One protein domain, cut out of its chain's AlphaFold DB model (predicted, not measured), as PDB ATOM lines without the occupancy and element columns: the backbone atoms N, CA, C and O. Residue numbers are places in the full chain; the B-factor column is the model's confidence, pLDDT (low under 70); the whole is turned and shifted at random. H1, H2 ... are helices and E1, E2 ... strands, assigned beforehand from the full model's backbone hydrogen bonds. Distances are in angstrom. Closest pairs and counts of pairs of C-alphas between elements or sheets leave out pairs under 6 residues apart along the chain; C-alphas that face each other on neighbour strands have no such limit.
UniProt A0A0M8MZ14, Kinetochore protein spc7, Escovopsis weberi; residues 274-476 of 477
ATOM      1  N   TRP A 274      21.521  -4.777  34.285       86.38
ATOM      2  CA  TRP A 274      21.349  -3.360  34.585       86.38
ATOM      3  C   TRP A 274      19.907  -3.073  34.990       86.38
ATOM      4  O   TRP A 274      18.980  -3.574  34.362       86.38
ATOM      5  N   THR A 275      19.739  -2.244  36.014       85.56
ATOM      6  CA  THR A 275      18.439  -1.786  36.521       85.56
ATOM      7  C   THR A 275      18.481  -0.266  36.630       85.56
ATOM      8  O   THR A 275      19.505   0.284  37.043       85.56
ATOM      9  N   VAL A 276      17.423   0.427  36.215       84.88
ATOM     10  CA  VAL A 276      17.350   1.893  36.327       84.88
ATOM     11  C   VAL A 276      16.806   2.224  37.711       84.88
ATOM     12  O   VAL A 276      15.702   1.807  38.045       84.88
ATOM     13  N   THR A 277      17.578   2.945  38.523       82.44
ATOM     14  CA  THR A 277      17.170   3.325  39.886       82.44
ATOM     15  C   THR A 277      16.578   4.722  39.957       82.44
ATOM     16  O   THR A 277      15.771   4.993  40.841       82.44
ATOM     17  N   GLY A 278      16.924   5.603  39.018       81.56
ATOM     18  CA  GLY A 278      16.343   6.936  38.959       81.56
ATOM     19  C   GLY A 278      16.760   7.706  37.717       81.56
ATOM     20  O   GLY A 278      17.845   7.504  37.170       81.56
ATOM     21  N   ILE A 279      15.876   8.602  37.288       83.50
ATOM     22  CA  ILE A 279      16.126   9.578  36.229       83.50
ATOM     23  C   ILE A 279      15.779  10.944  36.818       83.50
ATOM     24  O   ILE A 279      14.659  11.141  37.288       83.50
ATOM     25  N   SER A 280      16.734  11.869  36.824       82.56
ATOM     26  CA  SER A 280      16.530  13.245  37.287       82.56
ATOM     27  C   SER A 280      17.080  14.210  36.244       82.56
ATOM     28  O   SER A 280      18.294  14.382  36.109       82.56
ATOM     29  N   GLY A 281      16.184  14.797  35.444       81.88
ATOM     30  CA  GLY A 281      16.564  15.599  34.282       81.88
ATOM     31  C   GLY A 281      17.328  14.761  33.256       81.88
ATOM     32  O   GLY A 281      16.787  13.798  32.717       81.88
ATOM     33  N   SER A 282      18.590  15.115  33.000       77.94
ATOM     34  CA  SER A 282      19.494  14.355  32.129       77.94
ATOM     35  C   SER A 282      20.384  13.356  32.883       77.94
ATOM     36  O   SER A 282      21.090  12.570  32.254       77.94
ATOM     37  N   ILE A 283      20.342  13.342  34.220       83.44
ATOM     38  CA  ILE A 283      21.144  12.441  35.051       83.44
ATOM     39  C   ILE A 283      20.426  11.097  35.173       83.44
ATOM     40  O   ILE A 283      19.301  11.009  35.672       83.44
ATOM     41  N   LEU A 284      21.107  10.047  34.732       85.94
ATOM     42  CA  LEU A 284      20.666   8.664  34.765       85.94
ATOM     43  C   LEU A 284      21.451   7.895  35.834       85.94
ATOM     44  O   LEU A 284      22.677   7.771  35.756       85.94
ATOM     45  N   SER A 285      20.725   7.333  36.801       87.12
ATOM     46  CA  SER A 285      21.259   6.428  37.819       87.12
ATOM     47  C   SER A 285      20.848   4.993  37.498       87.12
ATOM     48  O   SER A 285      19.662   4.678  37.362       87.12
ATOM     49  N   MET A 286      21.831   4.105  37.361       88.12
ATOM     50  CA  MET A 286      21.615   2.688  37.075       88.12
ATOM     51  C   MET A 286      22.443   1.814  38.005       88.12
ATOM     52  O   MET A 286      23.595   2.128  38.287       88.12
ATOM     53  N   THR A 287      21.922   0.657  38.406       88.31
ATOM     54  CA  THR A 287      22.706  -0.326  39.161       88.31
ATOM     55  C   THR A 287      22.971  -1.583  38.355       88.31
ATOM     56  O   THR A 287      22.085  -2.098  37.670       88.31
ATOM     57  N   TYR A 288      24.194  -2.103  38.453       87.75
ATOM     58  CA  TYR A 288      24.590  -3.360  37.828       87.75
ATOM     59  C   TYR A 288      24.615  -4.484  38.859       87.75
ATOM     60  O   TYR A 288      25.312  -4.402  39.876       87.75
ATOM     61  N   LYS A 289      23.810  -5.527  38.622       83.31
ATOM     62  CA  LYS A 289      23.578  -6.682  39.511       83.31
ATOM     63  C   LYS A 289      23.268  -6.271  40.958       83.31
ATOM     64  O   LYS A 289      23.467  -7.064  41.878       83.31
ATOM     65  N   ARG A 290      22.783  -5.032  41.142       81.75
ATOM     66  CA  ARG A 290      22.550  -4.324  42.413       81.75
ATOM     67  C   ARG A 290      23.804  -4.163  43.296       81.75
ATOM     68  O   ARG A 290      23.681  -4.043  44.512       81.75
ATOM     69  N   GLU A 291      25.016  -4.369  42.770       82.19
ATOM     70  CA  GLU A 291      26.285  -4.350  43.537       82.19
ATOM     71  C   GLU A 291      27.017  -3.009  43.383       82.19
ATOM     72  O   GLU A 291      27.619  -2.515  44.339       82.19
ATOM     73  N   ILE A 292      26.915  -2.402  42.199       87.44
ATOM     74  CA  ILE A 292      27.444  -1.072  41.892       87.44
ATOM     75  C   ILE A 292      26.347  -0.176  41.337       87.44
ATOM     76  O   ILE A 292      25.454  -0.654  40.638       87.44
ATOM     77  N   GLU A 293      26.449   1.112  41.629       88.75
ATOM     78  CA  GLU A 293      25.597   2.170  41.102       88.75
ATOM     79  C   GLU A 293      26.427   3.099  40.225       88.75
ATOM     80  O   GLU A 293      27.455   3.615  40.655       88.75
ATOM     81  N   LEU A 294      25.988   3.289  38.991       87.62
ATOM     82  CA  LEU A 294      26.571   4.176  38.003       87.62
ATOM     83  C   LEU A 294      25.641   5.374  37.830       87.62
ATOM     84  O   LEU A 294      24.476   5.207  37.477       87.62
ATOM     85  N   VAL A 295      26.181   6.568  38.049       88.25
ATOM     86  CA  VAL A 295      25.500   7.841  37.830       88.25
ATOM     87  C   VAL A 295      26.222   8.559  36.700       88.25
ATOM     88  O   VAL A 295      27.421   8.838  36.790       88.25
ATOM     89  N   LEU A 296      25.500   8.816  35.617       85.31
ATOM     90  CA  LEU A 296      26.015   9.486  34.430       85.31
ATOM     91  C   LEU A 296      24.990  10.480  33.898       85.31
ATOM     92  O   LEU A 296      23.791  10.313  34.087       85.31
ATOM     93  N   ASP A 297      25.464  11.506  33.210       85.38
ATOM     94  CA  ASP A 297      24.607  12.423  32.467       85.38
ATOM     95  C   ASP A 297      24.392  11.861  31.057       85.38
ATOM     96  O   ASP A 297      25.338  11.716  30.286       85.38
ATOM     97  N   ALA A 298      23.161  11.495  30.709       80.69
ATOM     98  CA  ALA A 298      22.853  10.922  29.401       80.69
ATOM     99  C   ALA A 298      23.106  11.927  28.262       80.69
ATOM    100  O   ALA A 298      23.474  11.521  27.160       80.69
ATOM    101  N   ALA A 299      22.977  13.232  28.535       80.19
ATOM    102  CA  ALA A 299      23.191  14.279  27.540       80.19
ATOM    103  C   ALA A 299      24.673  14.447  27.161       80.19
ATOM    104  O   ALA A 299      24.977  14.898  26.057       80.19
ATOM    105  N   SER A 300      25.618  14.062  28.028       79.75
ATOM    106  CA  SER A 300      27.054  14.237  27.760       79.75
ATOM    107  C   SER A 300      27.628  13.239  26.744       79.75
ATOM    108  O   SER A 300      28.763  13.397  26.292       79.75
ATOM    109  N   PHE A 301      26.834  12.239  26.346       80.25
ATOM    110  CA  PHE A 301      27.150  11.286  25.278       80.25
ATOM    111  C   PHE A 301      26.641  11.728  23.892       80.25
ATOM    112  O   PHE A 301      26.847  11.014  22.908       80.25
ATOM    113  N   GLU A 302      25.989  12.895  23.789       79.75
ATOM    114  CA  GLU A 302      25.609  13.501  22.509       79.75
ATOM    115  C   GLU A 302      26.806  14.207  21.835       79.75
ATOM    116  O   GLU A 302      27.656  14.791  22.522       79.75
ATOM    117  N   PRO A 303      26.892  14.214  20.488       72.19
ATOM    118  CA  PRO A 303      27.966  14.904  19.778       72.19
ATOM    119  C   PRO A 303      27.968  16.409  20.091       72.19
ATOM    120  O   PRO A 303      26.963  17.086  19.903       72.19
ATOM    121  N   GLY A 304      29.109  16.947  20.534       66.44
ATOM    122  CA  GLY A 304      29.304  18.391  20.738       66.44
ATOM    123  C   GLY A 304      28.999  18.929  22.142       66.44
ATOM    124  O   GLY A 304      29.162  20.128  22.362       66.44
ATOM    125  N   ARG A 305      28.608  18.081  23.105       72.69
ATOM    126  CA  ARG A 305      28.420  18.488  24.511       72.69
ATOM    127  C   ARG A 305      29.693  18.318  25.357       72.69
ATOM    128  O   ARG A 305      30.504  17.435  25.067       72.69
ATOM    129  N   PRO A 306      29.897  19.148  26.404       73.69
ATOM    130  CA  PRO A 306      31.021  18.985  27.322       73.69
ATOM    131  C   PRO A 306      30.902  17.673  28.108       73.69
ATOM    132  O   PRO A 306      29.805  17.244  28.464       73.69
ATOM    133  N   ALA A 307      32.044  17.045  28.398       74.62
ATOM    134  CA  ALA A 307      32.081  15.838  29.213       74.62
ATOM    135  C   ALA A 307      31.572  16.137  30.634       74.62
ATOM    136  O   ALA A 307      32.033  17.076  31.282       74.62
ATOM    137  N   SER A 308      30.637  15.320  31.115       80.44
ATOM    138  CA  SER A 308      30.059  15.418  32.454       80.44
ATOM    139  C   SER A 308      30.705  14.407  33.399       80.44
ATOM    140  O   SER A 308      31.375  13.459  32.983       80.44
ATOM    141  N   ARG A 309      30.556  14.599  34.707       79.31
ATOM    142  CA  ARG A 309      31.183  13.716  35.689       79.31
ATOM    143  C   ARG A 309      30.439  12.380  35.739       79.31
ATOM    144  O   ARG A 309      29.255  12.343  36.045       79.31
ATOM    145  N   ILE A 310      31.159  11.285  35.489       84.88
ATOM    146  CA  ILE A 310      30.645   9.929  35.701       84.88
ATOM    147  C   ILE A 310      31.117   9.450  37.071       84.88
ATOM    148  O   ILE A 310      32.325   9.363  37.335       84.88
ATOM    149  N   ASP A 311      30.161   9.149  37.946       85.38
ATOM    150  CA  ASP A 311      30.422   8.610  39.273       85.38
ATOM    151  C   ASP A 311      29.932   7.166  39.367       85.38
ATOM    152  O   ASP A 311      28.889   6.785  38.844       85.38
ATOM    153  N   LEU A 312      30.731   6.342  40.034       87.69
ATOM    154  CA  LEU A 312      30.456   4.927  40.233       87.69
ATOM    155  C   LEU A 312      30.590   4.632  41.720       87.69
ATOM    156  O   LEU A 312      31.626   4.947  42.296       87.69
ATOM    157  N   TRP A 313      29.602   4.021  42.351       86.44
ATOM    158  CA  TRP A 313      29.585   3.722  43.781       86.44
ATOM    159  C   TRP A 313      29.421   2.226  44.002       86.44
ATOM    160  O   TRP A 313      28.765   1.541  43.223       86.44
ATOM    161  N   TYR A 314      30.021   1.711  45.073       84.62
ATOM    162  CA  TYR A 314      29.676   0.385  45.564       84.62
ATOM    163  C   TYR A 314      28.498   0.534  46.519       84.62
ATOM    164  O   TYR A 314      28.562   1.346  47.438       84.62
ATOM    165  N   ILE A 315      27.437  -0.221  46.259       83.19
ATOM    166  CA  ILE A 315      26.184  -0.195  47.029       83.19
ATOM    167  C   ILE A 315      25.840  -1.576  47.605       83.19
ATOM    168  O   ILE A 315      24.828  -1.744  48.283       83.19
ATOM    169  N   GLY A 316      26.672  -2.589  47.339       74.50
ATOM    170  CA  GLY A 316      26.483  -3.951  47.843       74.50
ATOM    171  C   GLY A 316      26.598  -4.082  49.369       74.50
ATOM    172  O   GLY A 316      26.089  -5.054  49.928       74.50
ATOM    173  N   ASP A 317      27.227  -3.113  50.037       73.50
ATOM    174  CA  ASP A 317      27.341  -2.997  51.496       73.50
ATOM    175  C   ASP A 317      26.055  -2.481  52.160       73.50
ATOM    176  O   ASP A 317      25.777  -2.823  53.306       73.50
ATOM    177  N   ARG A 318      25.247  -1.705  51.431       66.69
ATOM    178  CA  ARG A 318      24.008  -1.072  51.911       66.69
ATOM    179  C   ARG A 318      22.745  -1.905  51.672       66.69
ATOM    180  O   ARG A 318      21.638  -1.410  51.857       66.69
ATOM    181  N   ARG A 319      22.880  -3.162  51.241       66.69
ATOM    182  CA  ARG A 319      21.730  -4.043  50.990       66.69
ATOM    183  C   ARG A 319      21.088  -4.518  52.294       66.69
ATOM    184  O   ARG A 319      21.760  -5.124  53.122       66.69
ATOM    185  N   GLU A 320      19.767  -4.376  52.397       59.50
ATOM    186  CA  GLU A 320      18.957  -4.885  53.520       59.50
ATOM    187  C   GLU A 320      18.990  -6.422  53.649       59.50
ATOM    188  O   GLU A 320      18.817  -6.981  54.732       59.50
ATOM    189  N   HIS A 321      19.255  -7.135  52.548       50.81
ATOM    190  CA  HIS A 321      19.400  -8.590  52.518       50.81
ATOM    191  C   HIS A 321      20.740  -9.009  51.905       50.81
ATOM    192  O   HIS A 321      21.054  -8.660  50.765       50.81
ATOM    193  N   LYS A 322      21.510  -9.813  52.657       59.12
ATOM    194  CA  LYS A 322      22.852 -10.312  52.293       59.12
ATOM    195  C   LYS A 322      23.817  -9.186  51.889       59.12
ATOM    196  O   LYS A 322      24.322  -9.174  50.762       59.12
ATOM    197  N   ALA A 323      24.068  -8.256  52.814       66.69
ATOM    198  CA  ALA A 323      25.104  -7.239  52.659       66.69
ATOM    199  C   ALA A 323      26.456  -7.902  52.366       66.69
ATOM    200  O   ALA A 323      26.877  -8.834  53.055       66.69
ATOM    201  N   GLN A 324      27.120  -7.443  51.310       70.69
ATOM    202  CA  GLN A 324      28.424  -7.951  50.919       70.69
ATOM    203  C   GLN A 324      29.491  -6.945  51.330       70.69
ATOM    204  O   GLN A 324      29.478  -5.802  50.865       70.69
ATOM    205  N   ALA A 325      30.424  -7.383  52.176       72.88
ATOM    206  CA  ALA A 325      31.508  -6.539  52.654       72.88
ATOM    207  C   ALA A 325      32.295  -5.927  51.484       72.88
ATOM    208  O   ALA A 325      32.562  -6.578  50.469       72.88
ATOM    209  N   LYS A 326      32.669  -4.657  51.639       76.94
ATOM    210  CA  LYS A 326      33.548  -3.957  50.708       76.94
ATOM    211  C   LYS A 326      34.981  -4.450  50.934       76.94
ATOM    212  O   LYS A 326      35.682  -3.959  51.812       76.94
ATOM    213  N   THR A 327      35.380  -5.475  50.192       83.06
ATOM    214  CA  THR A 327      36.730  -6.043  50.256       83.06
ATOM    215  C   THR A 327      37.734  -5.203  49.458       83.06
ATOM    216  O   THR A 327      37.358  -4.440  48.562       83.06
ATOM    217  N   VAL A 328      39.024  -5.332  49.788       83.88
ATOM    218  CA  VAL A 328      40.113  -4.523  49.205       83.88
ATOM    219  C   VAL A 328      40.196  -4.711  47.689       83.88
ATOM    220  O   VAL A 328      40.403  -3.751  46.949       83.88
ATOM    221  N   GLU A 329      39.975  -5.930  47.201       83.62
ATOM    222  CA  GLU A 329      39.975  -6.222  45.774       83.62
ATOM    223  C   GLU A 329      38.775  -5.607  45.041       83.62
ATOM    224  O   GLU A 329      38.940  -5.086  43.940       83.62
ATOM    225  N   ARG A 330      37.586  -5.554  45.656       85.25
ATOM    226  CA  ARG A 330      36.417  -4.885  45.052       85.25
ATOM    227  C   ARG A 330      36.620  -3.382  44.952       85.25
ATOM    228  O   ARG A 330      36.242  -2.780  43.951       85.25
ATOM    229  N   GLU A 331      37.237  -2.780  45.965       85.19
ATOM    230  CA  GLU A 331      37.587  -1.360  45.954       85.19
ATOM    231  C   GLU A 331      38.646  -1.031  44.895       85.19
ATOM    232  O   GLU A 331      38.508  -0.035  44.186       85.19
ATOM    233  N   PHE A 332      39.643  -1.901  44.718       86.19
ATOM    234  CA  PHE A 332      40.626  -1.785  43.643       86.19
ATOM    235  C   PHE A 332      39.971  -1.788  42.255       86.19
ATOM    236  O   PHE A 332      40.178  -0.859  41.473       86.19
ATOM    237  N   PHE A 333      39.118  -2.773  41.959       86.19
ATOM    238  CA  PHE A 333      38.410  -2.817  40.677       86.19
ATOM    239  C   PHE A 333      37.466  -1.624  40.493       86.19
ATOM    240  O   PHE A 333      37.400  -1.069  39.398       86.19
ATOM    241  N   LEU A 334      36.771  -1.189  41.549       86.50
ATOM    242  CA  LEU A 334      35.925   0.005  41.511       86.50
ATOM    243  C   LEU A 334      36.737   1.246  41.116       86.50
ATOM    244  O   LEU A 334      36.284   2.034  40.285       86.50
ATOM    245  N   GLN A 335      37.939   1.400  41.674       85.38
ATOM    246  CA  GLN A 335      38.832   2.511  41.367       85.38
ATOM    247  C   GLN A 335      39.351   2.441  39.923       85.38
ATOM    248  O   GLN A 335      39.217   3.415  39.187       85.38
ATOM    249  N   CYS A 336      39.805   1.272  39.458       84.31
ATOM    250  CA  CYS A 336      40.228   1.097  38.064       84.31
ATOM    251  C   CYS A 336      39.103   1.383  37.055       84.31
ATOM    252  O   CYS A 336      39.354   1.941  35.985       84.31
ATOM    253  N   ILE A 337      37.857   1.017  37.378       87.12
ATOM    254  CA  ILE A 337      36.696   1.315  36.531       87.12
ATOM    255  C   ILE A 337      36.391   2.814  36.539       87.12
ATOM    256  O   ILE A 337      36.164   3.377  35.470       87.12
ATOM    257  N   ARG A 338      36.423   3.477  37.703       86.94
ATOM    258  CA  ARG A 338      36.238   4.935  37.806       86.94
ATOM    259  C   ARG A 338      37.258   5.692  36.967       86.94
ATOM    260  O   ARG A 338      36.868   6.559  36.190       86.94
ATOM    261  N   ASP A 339      38.532   5.339  37.089       84.06
ATOM    262  CA  ASP A 339      39.616   6.017  36.381       84.06
ATOM    263  C   ASP A 339      39.519   5.785  34.868       84.06
ATOM    264  O   ASP A 339      39.678   6.717  34.080       84.06
ATOM    265  N   HIS A 340      39.141   4.571  34.446       83.00
ATOM    266  CA  HIS A 340      38.899   4.278  33.036       83.00
ATOM    267  C   HIS A 340      37.718   5.068  32.466       83.00
ATOM    268  O   HIS A 340      37.844   5.654  31.397       83.00
ATOM    269  N   VAL A 341      36.579   5.096  33.163       84.19
ATOM    270  CA  VAL A 341      35.347   5.731  32.674       84.19
ATOM    271  C   VAL A 341      35.459   7.259  32.662       84.19
ATOM    272  O   VAL A 341      34.966   7.894  31.732       84.19
ATOM    273  N   ARG A 342      36.167   7.856  33.629       82.94
ATOM    274  CA  ARG A 342      36.455   9.302  33.654       82.94
ATOM    275  C   ARG A 342      37.401   9.749  32.536       82.94
ATOM    276  O   ARG A 342      37.334  10.900  32.125       82.94
ATOM    277  N   GLY A 343      38.243   8.848  32.030       77.06
ATOM    278  CA  GLY A 343      39.138   9.105  30.900       77.06
ATOM    279  C   GLY A 343      38.514   8.904  29.511       77.06
ATOM    280  O   GLY A 343      39.220   9.066  28.516       77.06
ATOM    281  N   LEU A 344      37.234   8.519  29.401       79.81
ATOM    282  CA  LEU A 344      36.594   8.259  28.103       79.81
ATOM    283  C   LEU A 344      36.131   9.554  27.408       79.81
ATOM    284  O   LEU A 344      35.493  10.394  28.046       79.81
ATOM    285  N   PRO A 345      36.339   9.694  26.082       79.31
ATOM    286  CA  PRO A 345      35.738  10.773  25.304       79.31
ATOM    287  C   PRO A 345      34.227  10.527  25.158       79.31
ATOM    288  O   PRO A 345      33.790   9.700  24.353       79.31
ATOM    289  N   GLN A 346      33.422  11.229  25.961       78.56
ATOM    290  CA  GLN A 346      31.976  10.986  26.073       78.56
ATOM    291  C   GLN A 346      31.224  11.281  24.768       78.56
ATOM    292  O   GLN A 346      30.461  10.435  24.321       78.56
ATOM    293  N   GLY A 347      31.554  12.369  24.064       70.62
ATOM    294  CA  GLY A 347      30.927  12.712  22.776       70.62
ATOM    295  C   GLY A 347      31.244  11.769  21.602       70.62
ATOM    296  O   GLY A 347      30.659  11.911  20.532       70.62
ATOM    297  N   GLN A 348      32.169  10.815  21.769       75.06
ATOM    298  CA  GLN A 348      32.511   9.798  20.758       75.06
ATOM    299  C   GLN A 348      32.138   8.374  21.192       75.06
ATOM    300  O   GLN A 348      32.186   7.439  20.390       75.06
ATOM    301  N   THR A 349      31.778   8.179  22.462       80.12
ATOM    302  CA  THR A 349      31.502   6.857  23.027       80.12
ATOM    303  C   THR A 349      30.000   6.681  23.185       80.12
ATOM    304  O   THR A 349      29.347   7.473  23.846       80.12
ATOM    305  N   LYS A 350      29.420   5.613  22.632       83.81
ATOM    306  CA  LYS A 350      28.004   5.301  22.886       83.81
ATOM    307  C   LYS A 350      27.805   4.886  24.348       83.81
ATOM    308  O   LYS A 350      28.587   4.089  24.869       83.81
ATOM    309  N   MET A 351      26.722   5.342  24.979       82.50
ATOM    310  CA  MET A 351      26.370   4.989  26.365       82.50
ATOM    311  C   MET A 351      26.284   3.467  26.585       82.50
ATOM    312  O   MET A 351      26.773   2.956  27.590       82.50
ATOM    313  N   SER A 352      25.766   2.714  25.607       83.94
ATOM    314  CA  SER A 352      25.738   1.243  25.644       83.94
ATOM    315  C   SER A 352      27.134   0.627  25.799       83.94
ATOM    316  O   SER A 352      27.324  -0.292  26.592       83.94
ATOM    317  N   SER A 353      28.140   1.183  25.116       83.00
ATOM    318  CA  SER A 353      29.530   0.729  25.203       83.00
ATOM    319  C   SER A 353      30.138   0.991  26.582       83.00
ATOM    320  O   SER A 353      30.979   0.215  27.033       83.00
ATOM    321  N   VAL A 354      29.720   2.061  27.269       85.38
ATOM    322  CA  VAL A 354      30.138   2.340  28.652       85.38
ATOM    323  C   VAL A 354      29.538   1.309  29.602       85.38
ATOM    324  O   VAL A 354      30.279   0.690  30.364       85.38
ATOM    325  N   LEU A 355      28.231   1.048  29.501       87.12
ATOM    326  CA  LEU A 355      27.540   0.043  30.316       87.12
ATOM    327  C   LEU A 355      28.132  -1.364  30.117       87.12
ATOM    328  O   LEU A 355      28.364  -2.090  31.083       87.12
ATOM    329  N   GLU A 356      28.464  -1.746  28.884       85.31
ATOM    330  CA  GLU A 356      29.130  -3.023  28.602       85.31
ATOM    331  C   GLU A 356      30.550  -3.103  29.176       85.31
ATOM    332  O   GLU A 356      30.974  -4.165  29.641       85.31
ATOM    333  N   ARG A 357      31.322  -2.009  29.126       86.06
ATOM    334  CA  ARG A 357      32.686  -1.964  29.681       86.06
ATOM    335  C   ARG A 357      32.665  -2.033  31.204       86.06
ATOM    336  O   ARG A 357      33.421  -2.820  31.771       86.06
ATOM    337  N   VAL A 358      31.785  -1.265  31.848       87.81
ATOM    338  CA  VAL A 358      31.597  -1.272  33.307       87.81
ATOM    339  C   VAL A 358      31.110  -2.643  33.773       87.81
ATOM    340  O   VAL A 358      31.701  -3.214  34.686       87.81
ATOM    341  N   GLY A 359      30.110  -3.219  33.096       85.94
ATOM    342  CA  GLY A 359      29.589  -4.548  33.417       85.94
ATOM    343  C   GLY A 359      30.653  -5.644  33.304       85.94
ATOM    344  O   GLY A 359      30.852  -6.409  34.245       85.94
ATOM    345  N   ARG A 360      31.416  -5.678  32.198       86.44
ATOM    346  CA  ARG A 360      32.511  -6.652  32.011       86.44
ATOM    347  C   ARG A 360      33.625  -6.494  33.041       86.44
ATOM    348  O   ARG A 360      34.146  -7.491  33.532       86.44
ATOM    349  N   ALA A 361      34.012  -5.261  33.357       86.25
ATOM    350  CA  ALA A 361      35.050  -5.006  34.349       86.25
ATOM    351  C   ALA A 361      34.596  -5.403  35.763       86.25
ATOM    352  O   ALA A 361      35.370  -6.000  36.510       86.25
ATOM    353  N   TRP A 362      33.330  -5.150  36.108       90.06
ATOM    354  CA  TRP A 362      32.767  -5.582  37.384       90.06
ATOM    355  C   TRP A 362      32.611  -7.105  37.470       90.06
ATOM    356  O   TRP A 362      32.879  -7.700  38.510       90.06
ATOM    357  N   ASP A 363      32.273  -7.778  36.371       87.00
ATOM    358  CA  ASP A 363      32.246  -9.242  36.334       87.00
ATOM    359  C   ASP A 363      33.629  -9.868  36.558       87.00
ATOM    360  O   ASP A 363      33.731 -10.877  37.262       87.00
ATOM    361  N   LYS A 364      34.702  -9.236  36.064       86.06
ATOM    362  CA  LYS A 364      36.080  -9.623  36.413       86.06
ATOM    363  C   LYS A 364      36.375  -9.403  37.897       86.06
ATOM    364  O   LYS A 364      36.980 -10.273  38.515       86.06
ATOM    365  N   ALA A 365      35.908  -8.299  38.481       86.81
ATOM    366  CA  ALA A 365      36.047  -8.045  39.916       86.81
ATOM    367  C   ALA A 365      35.396  -9.158  40.751       86.81
ATOM    368  O   ALA A 365      36.011  -9.702  41.666       86.81
ATOM    369  N   ARG A 366      34.175  -9.569  40.377       87.19
ATOM    370  CA  ARG A 366      33.451 -10.674  41.027       87.19
ATOM    371  C   ARG A 366      34.168 -12.009  40.857       87.19
ATOM    372  O   ARG A 366      34.163 -12.816  41.785       87.19
ATOM    373  N   LEU A 367      34.769 -12.254  39.693       86.50
ATOM    374  CA  LEU A 367      35.587 -13.441  39.460       86.50
ATOM    375  C   LEU A 367      36.802 -13.459  40.394       86.50
ATOM    376  O   LEU A 367      37.008 -14.459  41.073       86.50
ATOM    377  N   VAL A 368      37.553 -12.356  40.491       86.44
ATOM    378  CA  VAL A 368      38.730 -12.261  41.373       86.44
ATOM    379  C   VAL A 368      38.345 -12.416  42.838       86.44
ATOM    380  O   VAL A 368      38.945 -13.247  43.510       86.44
ATOM    381  N   SER A 369      37.314 -11.715  43.326       87.50
ATOM    382  CA  SER A 369      36.836 -11.903  44.705       87.50
ATOM    383  C   SER A 369      36.489 -13.364  44.993       87.50
ATOM    384  O   SER A 369      36.915 -13.896  46.010       87.50
ATOM    385  N   ARG A 370      35.792 -14.054  44.078       86.25
ATOM    386  CA  ARG A 370      35.472 -15.482  44.242       86.25
ATOM    387  C   ARG A 370      36.717 -16.368  44.272       86.25
ATOM    388  O   ARG A 370      36.759 -17.311  45.055       86.25
ATOM    389  N   GLN A 371      37.710 -16.099  43.425       85.19
ATOM    390  CA  GLN A 371      38.966 -16.857  43.410       85.19
ATOM    391  C   GLN A 371      39.758 -16.644  44.709       85.19
ATOM    392  O   GLN A 371      40.231 -17.612  45.298       85.19
ATOM    393  N   VAL A 372      39.837 -15.404  45.203       86.25
ATOM    394  CA  VAL A 372      40.481 -15.067  46.483       86.25
ATOM    395  C   VAL A 372      39.759 -15.730  47.657       86.25
ATOM    396  O   VAL A 372      40.410 -16.357  48.485       86.25
ATOM    397  N   GLU A 373      38.426 -15.651  47.707       86.12
ATOM    398  CA  GLU A 373      37.609 -16.328  48.723       86.12
ATOM    399  C   GLU A 373      37.874 -17.843  48.726       86.12
ATOM    400  O   GLU A 373      38.084 -18.427  49.787       86.12
ATOM    401  N   ARG A 374      37.939 -18.479  47.549       85.56
ATOM    402  CA  ARG A 374      38.219 -19.919  47.420       85.56
ATOM    403  C   ARG A 374      39.628 -20.306  47.853       85.56
ATOM    404  O   ARG A 374      39.784 -21.331  48.516       85.56
ATOM    405  N   ILE A 375      40.645 -19.512  47.509       86.06
ATOM    406  CA  ILE A 375      42.003 -19.753  48.015       86.06
ATOM    407  C   ILE A 375      42.007 -19.595  49.535       86.06
ATOM    408  O   ILE A 375      42.537 -20.468  50.212       86.06
ATOM    409  N   ASN A 376      41.340 -18.568  50.073       87.31
ATOM    410  CA  ASN A 376      41.287 -18.297  51.509       87.31
ATOM    411  C   ASN A 376      40.662 -19.438  52.332       87.31
ATOM    412  O   ASN A 376      41.032 -19.635  53.486       87.31
ATOM    413  N   VAL A 377      39.743 -20.212  51.741       86.44
ATOM    414  CA  VAL A 377      39.182 -21.421  52.374       86.44
ATOM    415  C   VAL A 377      40.247 -22.506  52.578       86.44
ATOM    416  O   VAL A 377      40.190 -23.233  53.566       86.44
ATOM    417  N   SER A 378      41.214 -22.625  51.663       84.25
ATOM    418  CA  SER A 378      42.225 -23.698  51.678       84.25
ATOM    419  C   SER A 378      43.562 -23.254  52.280       84.25
ATOM    420  O   SER A 378      44.237 -24.028  52.955       84.25
ATOM    421  N   PHE A 379      43.941 -21.999  52.053       86.25
ATOM    422  CA  PHE A 379      45.204 -21.402  52.463       86.25
ATOM    423  C   PHE A 379      44.943 -19.993  53.001       86.25
ATOM    424  O   PHE A 379      44.327 -19.193  52.296       86.25
ATOM    425  N   PRO A 380      45.427 -19.636  54.205       88.94
ATOM    426  CA  PRO A 380      45.261 -18.288  54.740       88.94
ATOM    427  C   PRO A 380      45.752 -17.236  53.741       88.94
ATOM    428  O   PRO A 380      46.930 -17.224  53.373       88.94
ATOM    429  N   THR A 381      44.835 -16.377  53.292       87.81
ATOM    430  CA  THR A 381      45.073 -15.406  52.222       87.81
ATOM    431  C   THR A 381      44.816 -13.993  52.723       87.81
ATOM    432  O   THR A 381      43.770 -13.698  53.298       87.81
ATOM    433  N   ARG A 382      45.768 -13.091  52.484       87.19
ATOM    434  CA  ARG A 382      45.657 -11.669  52.807       87.19
ATOM    435  C   ARG A 382      45.732 -10.847  51.530       87.19
ATOM    436  O   ARG A 382      46.671 -10.991  50.754       87.19
ATOM    437  N   VAL A 383      44.774  -9.944  51.351       87.75
ATOM    438  CA  VAL A 383      44.803  -8.943  50.280       87.75
ATOM    439  C   VAL A 383      45.286  -7.622  50.864       87.75
ATOM    440  O   VAL A 383      44.728  -7.132  51.846       87.75
ATOM    441  N   ALA A 384      46.328  -7.048  50.275       87.25
ATOM    442  CA  ALA A 384      46.856  -5.743  50.647       87.25
ATOM    443  C   ALA A 384      46.918  -4.828  49.421       87.25
ATOM    444  O   ALA A 384      47.262  -5.257  48.319       87.25
ATOM    445  N   LYS A 385      46.598  -3.548  49.616       83.69
ATOM    446  CA  LYS A 385      46.780  -2.528  48.583       83.69
ATOM    447  C   LYS A 385      48.273  -2.213  48.466       83.69
ATOM    448  O   LYS A 385      48.890  -1.854  49.464       83.69
ATOM    449  N   SER A 386      48.843  -2.381  47.273       78.44
ATOM    450  CA  SER A 386      50.261  -2.100  47.011       78.44
ATOM    451  C   SER A 386      50.457  -0.706  46.411       78.44
ATOM    452  O   SER A 386      51.460  -0.064  46.700       78.44
ATOM    453  N   SER A 387      49.511  -0.231  45.598       76.94
ATOM    454  CA  SER A 387      49.446   1.138  45.075       76.94
ATOM    455  C   SER A 387      47.994   1.508  44.739       76.94
ATOM    456  O   SER A 387      47.079   0.707  44.941       76.94
ATOM    457  N   ASP A 388      47.749   2.710  44.215       70.44
ATOM    458  CA  ASP A 388      46.414   3.115  43.749       70.44
ATOM    459  C   ASP A 388      45.906   2.304  42.550       70.44
ATOM    460  O   ASP A 388      44.697   2.189  42.358       70.44
ATOM    461  N   SER A 389      46.810   1.668  41.803       78.50
ATOM    462  CA  SER A 389      46.504   0.833  40.642       78.50
ATOM    463  C   SER A 389      47.023  -0.601  40.773       78.50
ATOM    464  O   SER A 389      47.017  -1.338  39.783       78.50
ATOM    465  N   SER A 390      47.421  -1.041  41.974       85.12
ATOM    466  CA  SER A 390      47.788  -2.438  42.208       85.12
ATOM    467  C   SER A 390      47.464  -2.975  43.603       85.12
ATOM    468  O   SER A 390      47.581  -2.293  44.625       85.12
ATOM    469  N   ILE A 391      47.100  -4.254  43.650       89.88
ATOM    470  CA  ILE A 391      46.890  -5.018  44.884       89.88
ATOM    471  C   ILE A 391      47.745  -6.280  44.879       89.88
ATOM    472  O   ILE A 391      48.054  -6.830  43.827       89.88
ATOM    473  N   ALA A 392      48.120  -6.742  46.064       89.12
ATOM    474  CA  ALA A 392      48.843  -7.984  46.275       89.12
ATOM    475  C   ALA A 392      47.954  -8.956  47.060       89.12
ATOM    476  O   ALA A 392      47.497  -8.644  48.160       89.12
ATOM    477  N   VAL A 393      47.697 -10.126  46.478       89.75
ATOM    478  CA  VAL A 393      47.008 -11.247  47.122       89.75
ATOM    479  C   VAL A 393      48.074 -12.239  47.572       89.75
ATOM    480  O   VAL A 393      48.631 -12.963  46.749       89.75
ATOM    481  N   THR A 394      48.373 -12.270  48.868       89.81
ATOM    482  CA  THR A 394      49.403 -13.143  49.442       89.81
ATOM    483  C   THR A 394      48.753 -14.325  50.152       89.81
ATOM    484  O   THR A 394      48.012 -14.143  51.116       89.81
ATOM    485  N   SER A 395      49.038 -15.537  49.684       90.50
ATOM    486  CA  SER A 395      48.557 -16.799  50.256       90.50
ATOM    487  C   SER A 395      49.716 -17.547  50.909       90.50
ATOM    488  O   SER A 395      50.777 -17.695  50.303       90.50
ATOM    489  N   SER A 396      49.520 -18.023  52.138       89.56
ATOM    490  CA  SER A 396      50.556 -18.730  52.900       89.56
ATOM    491  C   SER A 396      50.377 -20.246  52.803       89.56
ATOM    492  O   SER A 396      49.376 -20.794  53.268       89.56
ATOM    493  N   LEU A 397      51.355 -20.931  52.212       88.75
ATOM    494  CA  LEU A 397      51.375 -22.381  52.043       88.75
ATOM    495  C   LEU A 397      52.315 -22.996  53.077       88.75
ATOM    496  O   LEU A 397      53.530 -22.793  53.040       88.75
ATOM    497  N   LEU A 398      51.749 -23.791  53.985       86.56
ATOM    498  CA  LEU A 398      52.515 -24.540  54.977       86.56
ATOM    499  C   LEU A 398      52.735 -25.982  54.496       86.56
ATOM    500  O   LEU A 398      51.787 -26.763  54.359       86.56
ATOM    501  N   LEU A 399      53.993 -26.349  54.268       86.12
ATOM    502  CA  LEU A 399      54.417 -27.682  53.847       86.12
ATOM    503  C   LEU A 399      54.859 -28.465  55.089       86.12
ATOM    504  O   LEU A 399      56.047 -28.566  55.385       86.12
ATOM    505  N   ARG A 400      53.892 -29.003  55.847       82.69
ATOM    506  CA  ARG A 400      54.155 -29.680  57.136       82.69
ATOM    507  C   ARG A 400      55.254 -30.760  57.084       82.69
ATOM    508  O   ARG A 400      56.075 -30.753  57.991       82.69
ATOM    509  N   PRO A 401      55.327 -31.649  56.068       81.81
ATOM    510  CA  PRO A 401      56.358 -32.698  56.022       81.81
ATOM    511  C   PRO A 401      57.794 -32.184  55.846       81.81
ATOM    512  O   PRO A 401      58.734 -32.954  56.041       81.81
ATOM    513  N   LEU A 402      57.940 -30.922  55.431       80.31
ATOM    514  CA  LEU A 402      59.199 -30.267  55.077       80.31
ATOM    515  C   LEU A 402      59.550 -29.123  56.034       80.31
ATOM    516  O   LEU A 402      60.499 -28.391  55.778       80.31
ATOM    517  N   GLU A 403      58.726 -28.886  57.061       85.38
ATOM    518  CA  GLU A 403      58.841 -27.746  57.987       85.38
ATOM    519  C   GLU A 403      59.028 -26.388  57.278       85.38
ATOM    520  O   GLU A 403      59.631 -25.455  57.804       85.38
ATOM    521  N   THR A 404      58.482 -26.267  56.064       84.88
ATOM    522  CA  THR A 404      58.727 -25.132  55.166       84.88
ATOM    523  C   THR A 404      57.464 -24.306  54.978       84.88
ATOM    524  O   THR A 404      56.363 -24.846  54.820       84.88
ATOM    525  N   ARG A 405      57.615 -22.978  54.961       88.50
ATOM    526  CA  ARG A 405      56.541 -22.032  54.634       88.50
ATOM    527  C   ARG A 405      56.891 -21.259  53.373       88.50
ATOM    528  O   ARG A 405      57.899 -20.555  53.329       88.50
ATOM    529  N   VAL A 406      56.007 -21.343  52.386       87.19
ATOM    530  CA  VAL A 406      56.112 -20.614  51.120       87.19
ATOM    531  C   VAL A 406      54.953 -19.632  51.027       87.19
ATOM    532  O   VAL A 406      53.797 -20.005  51.204       87.19
ATOM    533  N   GLU A 407      55.251 -18.372  50.751       90.50
ATOM    534  CA  GLU A 407      54.249 -17.357  50.449       90.50
ATOM    535  C   GLU A 407      54.165 -17.148  48.947       90.50
ATOM    536  O   GLU A 407      55.162 -16.892  48.276       90.50
ATOM    537  N   ILE A 408      52.951 -17.242  48.422       89.25
ATOM    538  CA  ILE A 408      52.655 -16.931  47.032       89.25
ATOM    539  C   ILE A 408      51.972 -15.580  47.003       89.25
ATOM    540  O   ILE A 408      50.940 -15.405  47.644       89.25
ATOM    541  N   THR A 409      52.519 -14.644  46.243       89.94
ATOM    542  CA  THR A 409      51.932 -13.322  46.046       89.94
ATOM    543  C   THR A 409      51.500 -13.163  44.597       89.94
ATOM    544  O   THR A 409      52.326 -13.161  43.689       89.94
ATOM    545  N   LEU A 410      50.196 -13.002  44.380       88.50
ATOM    546  CA  LEU A 410      49.631 -12.602  43.096       88.50
ATOM    547  C   LEU A 410      49.451 -11.085  43.114       88.50
ATOM    548  O   LEU A 410      48.602 -10.561  43.839       88.50
ATOM    549  N   ARG A 411      50.266 -10.367  42.348       88.38
ATOM    550  CA  ARG A 411      50.124  -8.927  42.156       88.38
ATOM    551  C   ARG A 411      49.192  -8.681  40.981       88.38
ATOM    552  O   ARG A 411      49.407  -9.178  39.881       88.38
ATOM    553  N   LEU A 412      48.148  -7.916  41.239       88.06
ATOM    554  CA  LEU A 412      47.166  -7.498  40.255       88.06
ATOM    555  C   LEU A 412      47.398  -6.022  39.974       88.06
ATOM    556  O   LEU A 412      47.343  -5.217  40.901       88.06
ATOM    557  N   SER A 413      47.651  -5.667  38.720       86.19
ATOM    558  CA  SER A 413      47.825  -4.278  38.290       86.19
ATOM    559  C   SER A 413      46.770  -3.899  37.259       86.19
ATOM    560  O   SER A 413      46.572  -4.603  36.268       86.19
ATOM    561  N   GLY A 414      46.083  -2.784  37.490       82.06
ATOM    562  CA  GLY A 414      45.060  -2.272  36.589       82.06
ATOM    563  C   GLY A 414      45.684  -1.654  35.342       82.06
ATOM    564  O   GLY A 414      46.552  -0.790  35.439       82.06
ATOM    565  N   ARG A 415      45.207  -2.060  34.165       79.12
ATOM    566  CA  ARG A 415      45.600  -1.511  32.867       79.12
ATOM    567  C   ARG A 415      44.375  -0.972  32.137       79.12
ATOM    568  O   ARG A 415      43.456  -1.716  31.791       79.12
ATOM    569  N   GLY A 416      44.362   0.332  31.868       70.12
ATOM    570  CA  GLY A 416      43.357   0.949  31.002       70.12
ATOM    571  C   GLY A 416      43.670   0.679  29.528       70.12
ATOM    572  O   GLY A 416      44.790   0.922  29.085       70.12
ATOM    573  N   GLY A 417      42.699   0.182  28.758       67.06
ATOM    574  CA  GLY A 417      42.847  -0.028  27.314       67.06
ATOM    575  C   GLY A 417      41.573   0.292  26.531       67.06
ATOM    576  O   GLY A 417      40.494   0.439  27.101       67.06
ATOM    577  N   ALA A 418      41.675   0.362  25.200       61.31
ATOM    578  CA  ALA A 418      40.541   0.667  24.314       61.31
ATOM    579  C   ALA A 418      39.374  -0.340  24.434       61.31
ATOM    580  O   ALA A 418      38.223   0.016  24.180       61.31
ATOM    581  N   ALA A 419      39.665  -1.575  24.861       60.16
ATOM    582  CA  ALA A 419      38.696  -2.654  25.064       60.16
ATOM    583  C   ALA A 419      38.057  -2.687  26.475       60.16
ATOM    584  O   ALA A 419      37.194  -3.530  26.727       60.16
ATOM    585  N   GLY A 420      38.454  -1.790  27.387       72.69
ATOM    586  CA  GLY A 420      37.967  -1.725  28.771       72.69
ATOM    587  C   GLY A 420      39.084  -1.828  29.815       72.69
ATOM    588  O   GLY A 420      40.265  -1.671  29.505       72.69
ATOM    589  N   VAL A 421      38.703  -2.123  31.063       79.12
ATOM    590  CA  VAL A 421      39.647  -2.361  32.167       79.12
ATOM    591  C   VAL A 421      40.240  -3.772  32.046       79.12
ATOM    592  O   VAL A 421      39.539  -4.789  32.169       79.12
ATOM    593  N   GLY A 422      41.538  -3.834  31.757       79.81
ATOM    594  CA  GLY A 422      42.370  -5.024  31.904       79.81
ATOM    595  C   GLY A 422      42.984  -5.063  33.301       79.81
ATOM    596  O   GLY A 422      43.229  -4.019  33.899       79.81
ATOM    597  N   VAL A 423      43.210  -6.259  33.834       82.94
ATOM    598  CA  VAL A 423      43.995  -6.440  35.058       82.94
ATOM    599  C   VAL A 423      45.040  -7.487  34.750       82.94
ATOM    600  O   VAL A 423      44.690  -8.631  34.448       82.94
ATOM    601  N   ASP A 424      46.293  -7.057  34.779       84.88
ATOM    602  CA  ASP A 424      47.446  -7.916  34.571       84.88
ATOM    603  C   ASP A 424      47.771  -8.618  35.894       84.88
ATOM    604  O   ASP A 424      47.629  -8.033  36.973       84.88
ATOM    605  N   VAL A 425      48.160  -9.886  35.804       85.62
ATOM    606  CA  VAL A 425      48.491 -10.738  36.949       85.62
ATOM    607  C   VAL A 425      49.967 -11.095  36.862       85.62
ATOM    608  O   VAL A 425      50.403 -11.677  35.871       85.62
ATOM    609  N   SER A 426      50.736 -10.777  37.901       85.94
ATOM    610  CA  SER A 426      52.089 -11.300  38.080       85.94
ATOM    611  C   SER A 426      52.171 -12.132  39.351       85.94
ATOM    612  O   SER A 426      51.670 -11.756  40.410       85.94
ATOM    613  N   SER A 427      52.763 -13.313  39.234       88.31
ATOM    614  CA  SER A 427      52.882 -14.273  40.324       88.31
ATOM    615  C   SER A 427      54.316 -14.349  40.818       88.31
ATOM    616  O   SER A 427      55.235 -14.636  40.054       88.31
ATOM    617  N   GLU A 428      54.489 -14.151  42.115       86.31
ATOM    618  CA  GLU A 428      55.760 -14.259  42.815       86.31
ATOM    619  C   GLU A 428      55.634 -15.308  43.921       86.31
ATOM    620  O   GLU A 428      54.574 -15.464  44.531       86.31
ATOM    621  N   ALA A 429      56.718 -16.027  44.194       86.88
ATOM    622  CA  ALA A 429      56.795 -16.969  45.300       86.88
ATOM    623  C   ALA A 429      58.013 -16.634  46.153       86.88
ATOM    624  O   ALA A 429      59.066 -16.318  45.613       86.88
ATOM    625  N   ARG A 430      57.859 -16.706  47.473       88.44
ATOM    626  CA  ARG A 430      58.920 -16.431  48.439       88.44
ATOM    627  C   ARG A 430      58.938 -17.504  49.516       88.44
ATOM    628  O   ARG A 430      57.909 -17.773  50.136       88.44
ATOM    629  N   VAL A 431      60.096 -18.091  49.785       86.25
ATOM    630  CA  VAL A 431      60.274 -19.003  50.919       86.25
ATOM    631  C   VAL A 431      60.526 -18.167  52.173       86.25
ATOM    632  O   VAL A 431      61.469 -17.382  52.239       86.25
ATOM    633  N   VAL A 432      59.657 -18.295  53.178       85.00
ATOM    634  CA  VAL A 432      59.768 -17.530  54.432       85.00
ATOM    635  C   VAL A 432      60.770 -18.195  55.377       85.00
ATOM    636  O   VAL A 432      61.589 -17.515  55.986       85.00
ATOM    637  N   TYR A 433      60.701 -19.523  55.493       82.50
ATOM    638  CA  TYR A 433      61.638 -20.366  56.240       82.50
ATOM    639  C   TYR A 433      61.519 -21.825  55.772       82.50
ATOM    640  O   TYR A 433      60.464 -22.212  55.263       82.50
ATOM    641  N   GLY A 434      62.566 -22.628  55.990       82.88
ATOM    642  CA  GLY A 434      62.622 -24.053  55.638       82.88
ATOM    643  C   GLY A 434      63.522 -24.349  54.432       82.88
ATOM    644  O   GLY A 434      64.522 -23.664  54.211       82.88
ATOM    645  N   GLU A 435      63.177 -25.387  53.672       79.81
ATOM    646  CA  GLU A 435      63.908 -25.850  52.492       79.81
ATOM    647  C   GLU A 435      63.855 -24.821  51.353       79.81
ATOM    648  O   GLU A 435      62.814 -24.232  51.050       79.81
ATOM    649  N   GLN A 436      65.003 -24.596  50.712       79.19
ATOM    650  CA  GLN A 436      65.134 -23.608  49.647       79.19
ATOM    651  C   GLN A 436      64.605 -24.172  48.327       79.19
ATOM    652  O   GLN A 436      65.233 -25.010  47.683       79.19
ATOM    653  N   PHE A 437      63.452 -23.668  47.893       80.38
ATOM    654  CA  PHE A 437      62.925 -23.911  46.556       80.38
ATOM    655  C   PHE A 437      63.396 -22.830  45.586       80.38
ATOM    656  O   PHE A 437      63.600 -21.679  45.958       80.38
ATOM    657  N   ASN A 438      63.523 -23.180  44.303       83.00
ATOM    658  CA  ASN A 438      63.776 -22.179  43.271       83.00
ATOM    659  C   ASN A 438      62.510 -21.325  43.070       83.00
ATOM    660  O   ASN A 438      61.598 -21.720  42.342       83.00
ATOM    661  N   GLU A 439      62.477 -20.171  43.736       84.25
ATOM    662  CA  GLU A 439      61.380 -19.196  43.720       84.25
ATOM    663  C   GLU A 439      60.979 -18.787  42.296       84.25
ATOM    664  O   GLU A 439      59.787 -18.723  41.989       84.25
ATOM    665  N   GLY A 440      61.955 -18.627  41.393       80.56
ATOM    666  CA  GLY A 440      61.714 -18.320  39.980       80.56
ATOM    667  C   GLY A 440      60.893 -19.399  39.271       80.56
ATOM    668  O   GLY A 440      59.892 -19.091  38.632       80.56
ATOM    669  N   LYS A 441      61.228 -20.683  39.469       81.38
ATOM    670  CA  LYS A 441      60.480 -21.810  38.873       81.38
ATOM    671  C   LYS A 441      59.065 -21.957  39.440       81.38
ATOM    672  O   LYS A 441      58.167 -22.415  38.737       81.38
ATOM    673  N   VAL A 442      58.861 -21.605  40.711       82.44
ATOM    674  CA  VAL A 442      57.525 -21.597  41.331       82.44
ATOM    675  C   VAL A 442      56.689 -20.434  40.791       82.44
ATOM    676  O   VAL A 442      55.521 -20.627  40.457       82.44
ATOM    677  N   GLY A 443      57.299 -19.256  40.628       83.50
ATOM    678  CA  GLY A 443      56.688 -18.105  39.963       83.50
ATOM    679  C   GLY A 443      56.298 -18.401  38.512       83.50
ATOM    680  O   GLY A 443      55.174 -18.106  38.118       83.50
ATOM    681  N   GLU A 444      57.166 -19.063  37.740       83.50
ATOM    682  CA  GLU A 444      56.889 -19.497  36.360       83.50
ATOM    683  C   GLU A 444      55.737 -20.509  36.279       83.50
ATOM    684  O   GLU A 444      54.891 -20.417  35.386       83.50
ATOM    685  N   PHE A 445      55.662 -21.460  37.223       85.88
ATOM    686  CA  PHE A 445      54.558 -22.423  37.295       85.88
ATOM    687  C   PHE A 445      53.211 -21.716  37.486       85.88
ATOM    688  O   PHE A 445      52.246 -22.006  36.776       85.88
ATOM    689  N   LEU A 446      53.163 -20.760  38.418       84.19
ATOM    690  CA  LEU A 446      51.972 -19.959  38.677       84.19
ATOM    691  C   LEU A 446      51.617 -19.081  37.475       84.19
ATOM    692  O   LEU A 446      50.465 -19.089  37.056       84.19
ATOM    693  N   ALA A 447      52.595 -18.406  36.865       84.19
ATOM    694  CA  ALA A 447      52.378 -17.536  35.711       84.19
ATOM    695  C   ALA A 447      51.830 -18.308  34.500       84.19
ATOM    696  O   ALA A 447      50.955 -17.815  33.792       84.19
ATOM    697  N   THR A 448      52.298 -19.543  34.292       84.81
ATOM    698  CA  THR A 448      51.857 -20.395  33.177       84.81
ATOM    699  C   THR A 448      50.416 -20.881  33.354       84.81
ATOM    700  O   THR A 448      49.677 -20.961  32.376       84.81
ATOM    701  N   ARG A 449      50.003 -21.215  34.585       82.81
ATOM    702  CA  ARG A 449      48.667 -21.775  34.865       82.81
ATOM    703  C   ARG A 449      47.599 -20.720  35.150       82.81
ATOM    704  O   ARG A 449      46.462 -20.872  34.716       82.81
ATOM    705  N   ILE A 450      47.953 -19.650  35.860       82.19
ATOM    706  CA  ILE A 450      47.046 -18.535  36.179       82.19
ATOM    707  C   ILE A 450      46.926 -17.571  34.989       82.19
ATOM    708  O   ILE A 450      45.870 -16.970  34.785       82.19
ATOM    709  N   GLY A 451      47.979 -17.465  34.173       80.56
ATOM    710  CA  GLY A 451      48.054 -16.554  33.038       80.56
ATOM    711  C   GLY A 451      48.451 -15.131  33.438       80.56
ATOM    712  O   GLY A 451      48.537 -14.781  34.612       80.56
ATOM    713  N   SER A 452      48.691 -14.292  32.429       78.75
ATOM    714  CA  SER A 452      49.156 -12.908  32.596       78.75
ATOM    715  C   SER A 452      48.035 -11.880  32.770       78.75
ATOM    716  O   SER A 452      48.319 -10.712  33.021       78.75
ATOM    717  N   SER A 453      46.762 -12.274  32.644       80.50
ATOM    718  CA  SER A 453      45.616 -11.370  32.802       80.50
ATOM    719  C   SER A 453      44.396 -12.076  33.393       80.50
ATOM    720  O   SER A 453      44.201 -13.277  33.211       80.50
ATOM    721  N   VAL A 454      43.550 -11.317  34.091       77.56
ATOM    722  CA  VAL A 454      42.320 -11.831  34.708       77.56
ATOM    723  C   VAL A 454      41.286 -12.192  33.632       77.56
ATOM    724  O   VAL A 454      40.714 -11.309  32.979       77.56
ATOM    725  N   GLY A 455      40.996 -13.488  33.493       72.69
ATOM    726  CA  GLY A 455      40.032 -14.035  32.536       72.69
ATOM    727  C   GLY A 455      39.540 -15.442  32.912       72.69
ATOM    728  O   GLY A 455      39.871 -15.938  33.990       72.69
ATOM    729  N   PRO A 456      38.722 -16.083  32.056       63.16
ATOM    730  CA  PRO A 456      38.274 -17.459  32.257       63.16
ATOM    731  C   PRO A 456      39.447 -18.425  32.021       63.16
ATOM    732  O   PRO A 456      39.692 -18.855  30.899       63.16
ATOM    733  N   GLY A 457      40.198 -18.707  33.082       69.00
ATOM    734  CA  GLY A 457      41.284 -19.686  33.123       69.00
ATOM    735  C   GLY A 457      41.046 -20.740  34.205       69.00
ATOM    736  O   GLY A 457      39.949 -20.828  34.763       69.00
ATOM    737  N   GLU A 458      42.073 -21.531  34.513       76.25
ATOM    738  CA  GLU A 458      42.023 -22.484  35.626       76.25
ATOM    739  C   GLU A 458      41.750 -21.763  36.959       76.25
ATOM    740  O   GLU A 458      42.191 -20.635  37.195       76.25
ATOM    741  N   GLU A 459      40.999 -22.413  37.849       82.50
ATOM    742  CA  GLU A 459      40.692 -21.849  39.161       82.50
ATOM    743  C   GLU A 459      41.968 -21.695  39.993       82.50
ATOM    744  O   GLU A 459      42.709 -22.660  40.195       82.50
ATOM    745  N   TRP A 460      42.212 -20.496  40.526       86.25
ATOM    746  CA  TRP A 460      43.460 -20.189  41.224       86.25
ATOM    747  C   TRP A 460      43.650 -21.084  42.454       86.25
ATOM    748  O   TRP A 460      44.766 -21.511  42.736       86.25
ATOM    749  N   SER A 461      42.566 -21.451  43.147       84.75
ATOM    750  CA  SER A 461      42.606 -22.404  44.263       84.75
ATOM    751  C   SER A 461      43.091 -23.794  43.844       84.75
ATOM    752  O   SER A 461      43.855 -24.419  44.580       84.75
ATOM    753  N   SER A 462      42.698 -24.271  42.658       85.69
ATOM    754  CA  SER A 462      43.161 -25.554  42.118       85.69
ATOM    755  C   SER A 462      44.652 -25.500  41.798       85.69
ATOM    756  O   SER A 462      45.396 -26.395  42.191       85.69
ATOM    757  N   VAL A 463      45.111 -24.415  41.164       86.38
ATOM    758  CA  VAL A 463      46.530 -24.218  40.823       86.38
ATOM    759  C   VAL A 463      47.404 -24.161  42.081       86.38
ATOM    760  O   VAL A 463      48.453 -24.802  42.137       86.38
ATOM    761  N   VAL A 464      46.966 -23.436  43.116       85.38
ATOM    762  CA  VAL A 464      47.694 -23.333  44.394       85.38
ATOM    763  C   VAL A 464      47.713 -24.679  45.132       85.38
ATOM    764  O   VAL A 464      48.735 -25.043  45.711       85.38
ATOM    765  N   THR A 465      46.633 -25.461  45.059       87.31
ATOM    766  CA  THR A 465      46.572 -26.814  45.643       87.31
ATOM    767  C   THR A 465      47.481 -27.799  44.900       87.31
ATOM    768  O   THR A 465      48.209 -28.569  45.526       87.31
ATOM    769  N   GLU A 466      47.504 -27.749  43.565       87.81
ATOM    770  CA  GLU A 466      48.411 -28.557  42.737       87.81
ATOM    771  C   GLU A 466      49.879 -28.205  43.025       87.81
ATOM    772  O   GLU A 466      50.728 -29.093  43.147       87.81
ATOM    773  N   LEU A 467      50.182 -26.912  43.184       86.25
ATOM    774  CA  LEU A 467      51.512 -26.450  43.564       86.25
ATOM    775  C   LEU A 467      51.910 -26.952  44.957       86.25
ATOM    776  O   LEU A 467      53.029 -27.433  45.126       86.25
ATOM    777  N   HIS A 468      51.002 -26.886  45.936       86.62
ATOM    778  CA  HIS A 468      51.232 -27.410  47.286       86.62
ATOM    779  C   HIS A 468      51.617 -28.895  47.253       86.62
ATOM    780  O   HIS A 468      52.658 -29.270  47.797       86.62
ATOM    781  N   ALA A 469      50.865 -29.720  46.518       86.25
ATOM    782  CA  ALA A 469      51.162 -31.144  46.356       86.25
ATOM    783  C   ALA A 469      52.519 -31.393  45.669       86.25
ATOM    784  O   ALA A 469      53.297 -32.247  46.103       86.25
ATOM    785  N   LYS A 470      52.843 -30.621  44.622       84.69
ATOM    786  CA  LYS A 470      54.119 -30.729  43.894       84.69
ATOM    787  C   LYS A 470      55.329 -30.320  44.732       84.69
ATOM    788  O   LYS A 470      56.382 -30.939  44.590       84.69
ATOM    789  N   LEU A 471      55.198 -29.307  45.588       83.50
ATOM    790  CA  LEU A 471      56.272 -28.876  46.487       83.50
ATOM    791  C   LEU A 471      56.554 -29.932  47.564       83.50
ATOM    792  O   LEU A 471      57.717 -30.253  47.792       83.50
ATOM    793  N   ILE A 472      55.512 -30.555  48.135       82.81
ATOM    794  CA  ILE A 472      55.676 -31.683  49.071       82.81
ATOM    795  C   ILE A 472      56.388 -32.863  48.395       82.81
ATOM    796  O   ILE A 472      57.286 -33.456  48.985       82.81
ATOM    797  N   ALA A 473      56.014 -33.194  47.155       80.75
ATOM    798  CA  ALA A 473      56.602 -34.318  46.428       80.75
ATOM    799  C   ALA A 473      58.073 -34.096  46.024       80.75
ATOM    800  O   ALA A 473      58.806 -35.067  45.840       80.75
ATOM    801  N   ARG A 474      58.514 -32.840  45.859       73.69
ATOM    802  CA  ARG A 474      59.893 -32.498  45.469       73.69
ATOM    803  C   ARG A 474      60.857 -32.311  46.644       73.69
ATOM    804  O   ARG A 474      62.039 -32.556  46.437       73.69
ATOM    805  N   GLY A 475      60.386 -31.909  47.826       63.69
ATOM    806  CA  GLY A 475      61.228 -31.530  48.979       63.69
ATOM    807  C   GLY A 475      61.877 -32.675  49.770       63.69
ATOM    808  O   GLY A 475      62.098 -32.587  50.969       63.69
ATOM    809  N   ARG A 476      62.158 -33.816  49.143       56.47
ATOM    810  CA  ARG A 476      63.020 -34.836  49.757       56.47
ATOM    811  C   ARG A 476      63.993 -35.373  48.727       56.47
ATOM    812  O   ARG A 476      63.747 -36.401  48.095       56.47
TER     813      ARG A 476
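AT A GLANCE: This is residues 274 to 476 of the 477 residues of the protein "Kinetochore protein spc7" of Escovopsis weberi (UniProt A0A0M8MZ14). A long helical hairpin, H2 and H3, bridges two four-stranded sheets that lie toward opposite ends of an elongated body. The small sheet E1 E2 E3 E4 has H2 and H3 over one face; the larger sheet E5 E6 E7 E8 is covered by the same hairpin and by a second one, H4 and H5. The printed part has 203 residues with five named helices and eight named strands, in the order E1 E2 E3 H1 E4 H2 H3 E5 E6 E7 E8 H4 H5; the class is mixed, helices and strands, and both sheets are antiparallel. The whole is only just loose, close to compact, with a radius of gyration of the C-alphas of 20.1 A, and spans 70 by 37 by 25 A.

IN THESE COORDINATES: Find C-alpha 274 at (21.349, -3.360, 34.585), where E1, residues 274 to 280, begins. E2 takes residues 283 to 288, E3 292 to 297, H1 298 to 301 and E4 311 to 314. H2, residues 328 to 342, measures 21.1 A. H3, residues 351 to 378, runs 41.4 A from (26.370, 4.989, 26.365). Then come E5, 381 to 387, and E6, 390 to 399, 28.6 A long. E7, 404 to 417, measures 40.7 A, and E8, 420 to 433, 40.8 A. H4 is residues 439 to 450; H5, 460 to 474, ends at (59.893, -32.498, 45.469).

HOW THE PARTS SIT: Look first at E1 E2 E3, a meander, each strand the antiparallel neighbour of the one before: N 275 and O 287 are 2.9 A apart, N 284 and O 296 2.8 A. E4 is antiparallel to E3, with N 293 and O 313 at 2.8 A. H1 only grazes this sheet with residues 298 to 300. H2 and H3 are on the same face of it, two layers; Leu 312 of E4 and Arg 338 of H2 have the closest C-alphas, 6.3 A. H2 and H3 touch at Phe 333 and Ala 365, closest C-alphas 5.8 A, at a shallow tilt of 15 degrees, opposite ways. E5 E6 E7 E8 is a second meander, strongly twisted: N 382 and O 394, N 393 and O 410, and N 407 and O 430 are each 2.8 A apart. H2, H3 and H4 are on the same face of it; H2 lies over E7 at a height over the sheet of 8.2 A. H4 lies over E8, closest C-alphas Glu 428 and Gly 443, 4.9 A. H5 touches H3 with residues 460 to 464 alone, closest C-alphas Ile 375 and Ser 461, 4.6 A. Strands E1 to E4 are apart from E5 to E8. Each O i to N i+4 pair is within hydrogen-bond range in H2, H4 and H5, and 23 of 24 in H3; H1 is too short for such a pair.

THE WHOLE: The farthest C-alphas, Gly 281 and Arg 476, are 70.3 A apart. The printed part has no cut, and E4 to H2 is its long link. Mean pLDDT of the printed part is 82.2; look for values under 70 at residues 304, 318 to 323, 417 to 419, 456 to 457 and 475 to 476.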